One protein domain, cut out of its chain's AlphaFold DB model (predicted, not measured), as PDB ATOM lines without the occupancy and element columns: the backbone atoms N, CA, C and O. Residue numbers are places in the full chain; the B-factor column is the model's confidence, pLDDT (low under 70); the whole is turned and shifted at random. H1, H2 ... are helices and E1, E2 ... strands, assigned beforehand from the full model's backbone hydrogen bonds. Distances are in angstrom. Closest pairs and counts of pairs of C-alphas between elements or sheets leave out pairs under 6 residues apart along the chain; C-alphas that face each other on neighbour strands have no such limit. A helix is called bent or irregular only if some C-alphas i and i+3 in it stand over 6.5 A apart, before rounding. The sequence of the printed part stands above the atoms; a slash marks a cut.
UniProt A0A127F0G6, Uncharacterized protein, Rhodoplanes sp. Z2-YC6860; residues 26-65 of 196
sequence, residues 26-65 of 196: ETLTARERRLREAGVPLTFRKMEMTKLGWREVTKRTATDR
ATOM      1  N   GLU A  26     -19.526 -31.064  56.690       71.81
ATOM      2  CA  GLU A  26     -20.262 -31.359  57.931       71.81
ATOM      3  C   GLU A  26     -21.686 -31.867  57.661       71.81
ATOM      4  O   GLU A  26     -22.165 -32.781  58.333       71.81
ATOM      5  N   THR A  27     -22.356 -31.333  56.635       74.50
ATOM      6  CA  THR A  27     -23.684 -31.790  56.208       74.50
ATOM      7  C   THR A  27     -23.617 -33.200  55.630       74.50
ATOM      8  O   THR A  27     -24.508 -34.006  55.895       74.50
ATOM      9  N   LEU A  28     -22.563 -33.531  54.875       77.31
ATOM     10  CA  LEU A  28     -22.336 -34.896  54.396       77.31
ATOM     11  C   LEU A  28     -22.108 -35.857  55.564       77.31
ATOM     12  O   LEU A  28     -22.760 -36.894  55.613       77.31
ATOM     13  N   THR A  29     -21.272 -35.496  56.539       78.56
ATOM     14  CA  THR A  29     -21.030 -36.325  57.731       78.56
ATOM     15  C   THR A  29     -22.307 -36.533  58.550       78.56
ATOM     16  O   THR A  29     -22.602 -37.654  58.967       78.56
ATOM     17  N   ALA A  30     -23.115 -35.485  58.737       78.38
ATOM     18  CA  ALA A  30     -24.401 -35.591  59.422       78.38
ATOM     19  C   ALA A  30     -25.390 -36.502  58.671       78.38
ATOM     20  O   ALA A  30     -26.096 -37.294  59.299       78.38
ATOM     21  N   ARG A  31     -25.425 -36.430  57.333       80.88
ATOM     22  CA  ARG A  31     -26.243 -37.317  56.488       80.88
ATOM     23  C   ARG A  31     -25.754 -38.759  56.530       80.88
ATOM     24  O   ARG A  31     -26.571 -39.653  56.696       80.88
ATOM     25  N   GLU A  32     -24.447 -38.995  56.432       83.31
ATOM     26  CA  GLU A  32     -23.858 -40.335  56.554       83.31
ATOM     27  C   GLU A  32     -24.193 -40.962  57.914       83.31
ATOM     28  O   GLU A  32     -24.557 -42.137  57.969       83.31
ATOM     29  N   ARG A  33     -24.157 -40.176  59.000       81.94
ATOM     30  CA  ARG A  33     -24.586 -40.637  60.329       81.94
ATOM     31  C   ARG A  33     -26.060 -41.049  60.335       81.94
ATOM     32  O   ARG A  33     -26.361 -42.169  60.734       81.94
ATOM     33  N   ARG A  34     -26.958 -40.197  59.825       79.94
ATOM     34  CA  ARG A  34     -28.401 -40.496  59.742       79.94
ATOM     35  C   ARG A  34     -28.703 -41.717  58.877       79.94
ATOM     36  O   ARG A  34     -29.550 -42.522  59.240       79.94
ATOM     37  N   LEU A  35     -28.022 -41.865  57.741       83.56
ATOM     38  CA  LEU A  35     -28.178 -43.026  56.862       83.56
ATOM     39  C   LEU A  35     -27.735 -44.312  57.563       83.56
ATOM     40  O   LEU A  35     -28.432 -45.317  57.467       83.56
ATOM     41  N   ARG A  36     -26.626 -44.264  58.313       83.06
ATOM     42  CA  ARG A  36     -26.135 -45.403  59.101       83.06
ATOM     43  C   ARG A  36     -27.103 -45.785  60.217       83.06
ATOM     44  O   ARG A  36     -27.441 -46.956  60.330       83.06
ATOM     45  N   GLU A  37     -27.572 -44.812  60.998       81.81
ATOM     46  CA  GLU A  37     -28.610 -45.017  62.025       81.81
ATOM     47  C   GLU A  37     -29.893 -45.584  61.411       81.81
ATOM     48  O   GLU A  37     -30.575 -46.410  62.010       81.81
ATOM     49  N   ALA A  38     -30.199 -45.176  60.181       76.50
ATOM     50  CA  ALA A  38     -31.342 -45.669  59.448       76.50
ATOM     51  C   ALA A  38     -31.105 -47.020  58.745       76.50
ATOM     52  O   ALA A  38     -32.040 -47.511  58.120       76.50
ATOM     53  N   GLY A  39     -29.919 -47.629  58.811       79.75
ATOM     54  CA  GLY A  39     -29.628 -48.891  58.117       79.75
ATOM     55  C   GLY A  39     -29.595 -48.784  56.584       79.75
ATOM     56  O   GLY A  39     -29.689 -49.794  55.894       79.75
ATOM     57  N   VAL A  40     -29.466 -47.574  56.028       81.44
ATOM     58  CA  VAL A  40     -29.377 -47.355  54.578       81.44
ATOM     59  C   VAL A  40     -27.924 -47.519  54.116       81.44
ATOM     60  O   VAL A  40     -27.030 -46.903  54.710       81.44
ATOM     61  N   PRO A  41     -27.654 -48.279  53.035       81.31
ATOM     62  CA  PRO A  41     -26.315 -48.389  52.464       81.31
ATOM     63  C   PRO A  41     -25.709 -47.014  52.156       81.31
ATOM     64  O   PRO A  41     -26.341 -46.162  51.528       81.31
ATOM     65  N   LEU A  42     -24.461 -46.790  52.579       82.81
ATOM     66  CA  LEU A  42     -23.764 -45.508  52.389       82.81
ATOM     67  C   LEU A  42     -23.277 -45.290  50.955       82.81
ATOM     68  O   LEU A  42     -22.883 -44.176  50.599       82.81
ATOM     69  N   THR A  43     -23.311 -46.337  50.136       83.12
ATOM     70  CA  THR A  43     -22.990 -46.280  48.719       83.12
ATOM     71  C   THR A  43     -24.051 -46.986  47.891       83.12
ATOM     72  O   THR A  43     -24.668 -47.954  48.331       83.12
ATOM     73  N   PHE A  44     -24.244 -46.504  46.668       78.19
ATOM     74  CA  PHE A  44     -25.080 -47.148  45.662       78.19
ATOM     75  C   PHE A  44     -24.367 -47.123  44.313       78.19
ATOM     76  O   PHE A  44     -23.509 -46.271  44.060       78.19
ATOM     77  N   ARG A  45     -24.712 -48.072  43.446       80.25
ATOM     78  CA  ARG A  45     -24.185 -48.137  42.084       80.25
ATOM     79  C   ARG A  45     -25.169 -47.487  41.123       80.25
ATOM     80  O   ARG A  45     -26.378 -47.666  41.257       80.25
ATOM     81  N   LYS A  46     -24.658 -46.710  40.174       79.88
ATOM     82  CA  LYS A  46     -25.466 -46.037  39.155       79.88
ATOM     83  C   LYS A  46     -24.731 -46.031  37.823       79.88
ATOM     84  O   LYS A  46     -23.536 -45.757  37.783       79.88
ATOM     85  N   MET A  47     -25.460 -46.277  36.740       81.38
ATOM     86  CA  MET A  47     -24.947 -46.094  35.385       81.38
ATOM     87  C   MET A  47     -24.934 -44.606  35.037       81.38
ATOM     88  O   MET A  47     -25.969 -43.940  35.093       81.38
ATOM     89  N   GLU A  48     -23.768 -44.079  34.681       82.25
ATOM     90  CA  GLU A  48     -23.619 -42.696  34.236       82.25
ATOM     91  C   GLU A  48     -22.869 -42.618  32.912       82.25
ATOM     92  O   GLU A  48     -21.916 -43.360  32.658       82.25
ATOM     93  N   MET A  49     -23.319 -41.698  32.061       78.38
ATOM     94  CA  MET A  49     -22.644 -41.367  30.817       78.38
ATOM     95  C   MET A  49     -21.349 -40.622  31.156       78.38
ATOM     96  O   MET A  49     -21.368 -39.486  31.629       78.38
ATOM     97  N   THR A  50     -20.214 -41.272  30.929       79.06
ATOM     98  CA  THR A  50     -18.890 -40.654  31.025       79.06
ATOM     99  C   THR A  50     -18.386 -40.291  29.630       79.06
ATOM    100  O   THR A  50     -18.956 -40.707  28.622       79.06
ATOM    101  N   LYS A  51     -17.258 -39.576  29.545       79.19
ATOM    102  CA  LYS A  51     -16.574 -39.322  28.261       79.19
ATOM    103  C   LYS A  51     -16.194 -40.609  27.505       79.19
ATOM    104  O   LYS A  51     -15.900 -40.545  26.322       79.19
ATOM    105  N   LEU A  52     -16.195 -41.754  28.190       80.81
ATOM    106  CA  LEU A  52     -15.853 -43.078  27.668       80.81
ATOM    107  C   LEU A  52     -17.090 -43.988  27.521       80.81
ATOM    108  O   LEU A  52     -16.945 -45.207  27.471       80.81
ATOM    109  N   GLY A  53     -18.298 -43.412  27.509       85.88
ATOM    110  CA  GLY A  53     -19.568 -44.136  27.431       85.88
ATOM    111  C   GLY A  53     -20.219 -44.400  28.792       85.88
ATOM    112  O   GLY A  53     -19.785 -43.883  29.829       85.88
ATOM    113  N   TRP A  54     -21.290 -45.194  28.782       83.25
ATOM    114  CA  TRP A  54     -22.023 -45.593  29.984       83.25
ATOM    115  C   TRP A  54     -21.164 -46.494  30.870       83.25
ATOM    116  O   TRP A  54     -20.738 -47.567  30.445       83.25
ATOM    117  N   ARG A  55     -20.912 -46.067  32.109       82.62
ATOM    118  CA  ARG A  55     -20.166 -46.849  33.101       82.62
ATOM    119  C   ARG A  55     -20.908 -46.908  34.420       82.62
ATOM    120  O   ARG A  55     -21.579 -45.954  34.810       82.62
ATOM    121  N   GLU A  56     -20.731 -48.018  35.121       81.19
ATOM    122  CA  GLU A  56     -21.196 -48.161  36.490       81.19
ATOM    123  C   GLU A  56     -20.267 -47.372  37.421       81.19
ATOM    124  O   GLU A  56     -19.054 -47.587  37.458       81.19
ATOM    125  N   VAL A  57     -20.833 -46.421  38.159       78.06
ATOM    126  CA  VAL A  57     -20.122 -45.571  39.112       78.06
ATOM    127  C   VAL A  57     -20.692 -45.822  40.501       78.06
ATOM    128  O   VAL A  57     -21.907 -45.833  40.702       78.06
ATOM    129  N   THR A  58     -19.808 -46.002  41.482       80.38
ATOM    130  CA  THR A  58     -20.206 -46.069  42.892       80.38
ATOM    131  C   THR A  58     -20.307 -44.654  43.449       80.38
ATOM    132  O   THR A  58     -19.325 -43.910  43.451       80.38
ATOM    133  N   LYS A  59     -21.493 -44.274  43.928       79.56
ATOM    134  CA  LYS A  59     -21.764 -42.966  44.534       79.56
ATOM    135  C   LYS A  59     -22.035 -43.090  46.020       79.56
ATOM    136  O   LYS A  59     -22.498 -44.122  46.492       79.56
ATOM    137  N   ARG A  60     -21.758 -42.012  46.756       80.00
ATOM    138  CA  ARG A  60     -22.115 -41.896  48.173       80.00
ATOM    139  C   ARG A  60     -23.590 -41.546  48.304       80.00
ATOM    140  O   ARG A  60     -24.015 -40.507  47.803       80.00
ATOM    141  N   THR A  61     -24.348 -42.330  49.053       78.44
ATOM    142  CA  THR A  61     -25.776 -42.088  49.302       78.44
ATOM    143  C   THR A  61     -26.019 -40.746  49.992       78.44
ATOM    144  O   THR A  61     -27.001 -40.079  49.706       78.44
ATOM    145  N   ALA A  62     -25.082 -40.264  50.815       73.94
ATOM    146  CA  ALA A  62     -25.170 -38.938  51.440       73.94
ATOM    147  C   ALA A  62     -25.118 -37.759  50.445       73.94
ATOM    148  O   ALA A  62     -25.551 -36.647  50.765       73.94
ATOM    149  N   THR A  63     -24.590 -37.995  49.236       74.25
ATOM    150  CA  THR A  63     -24.625 -37.011  48.141       74.25
ATOM    151  C   THR A  63     -25.960 -37.013  47.405       74.25
ATOM    152  O   THR A  63     -26.264 -36.054  46.698       74.25
ATOM    153  N   ASP A  64     -26.783 -38.045  47.612       74.81
ATOM    154  CA  ASP A  64     -28.147 -38.073  47.112       74.81
ATOM    155  C   ASP A  64     -28.980 -36.997  47.820       74.81
ATOM    156  O   ASP A  64     -28.883 -36.797  49.036       74.81
ATOM    157  N   ARG A  65     -29.812 -36.279  47.068       70.12
ATOM    158  CA  ARG A  65     -30.668 -35.222  47.622       70.12
ATOM    159  C   ARG A  65     -31.728 -35.790  48.570       70.12
ATOM    160  O   ARG A  65     -32.061 -35.133  49.554       70.12
TER     161      ARG A  65
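Overview. This is residues 26 to 65 of the 196 residues of an uncharacterized protein of Rhodoplanes sp. Z2-YC6860 (UniProt A0A127F0G6). A long, bent hairpin of two antiparallel strands, E1 and E2, makes most of the length, and one helix, H1, is set crosswise beyond the hairpin's open end. The turn at residues 51 and 52 makes the far end, and residues 61 to 65 follow E2 at the helix's end of the hairpin. The printed part has 40 residues, with one named helix and two named strands in the order H1, E1, E2 along the chain; the sheet's order is E1 - E2, and the class is mixed, helices and strands. The whole is loose, with a radius of gyration of the C-alphas of 12.3 A, and elongated, spanning 36 by 20 by 12 A.

Along the chain. Strand E1 is residues 43 to 50, 19.0 A from first to last C-alpha, and begins with C-alpha 43 at (-22.990, -46.280, 48.719). Strand E2 is residues 53 to 60, 21.0 A long, and ends with C-alpha 60 at (-22.115, -41.896, 48.173). Helix H1 is residues 26 to 37, 16.5 A long, from C-alpha 26 at (-20.262, -31.359, 57.931).

Arrangement. E1 and E2 form a hairpin of antiparallel neighbours, with 151 degrees between their directions. C-alphas 43 and 60 face each other at 4.5 A, and C-alphas 50 and 53 at 5.0 A. N 46 and O 57 are within hydrogen-bond range at 2.9 A, as are N 57 and O 46 at 2.8 A. E1 bends by 61 degrees at residue 47, and E2 bends by 51 degrees at residue 56. H1 and E2 are apart, with no C-alpha of the one within 8 A of the other. In H1 every O i to N i+4 pair is within hydrogen-bond range.

Size, cuts and confidence. The two C-alphas farthest apart are those of Glu 37 and Leu 52, at 36.7 A. The printed part has no cut. The links H1 to E1, 5 residues, and E1 to E2, 2 residues, are tight. The mean pLDDT of the printed part is 79.5, and no printed residue is under 70.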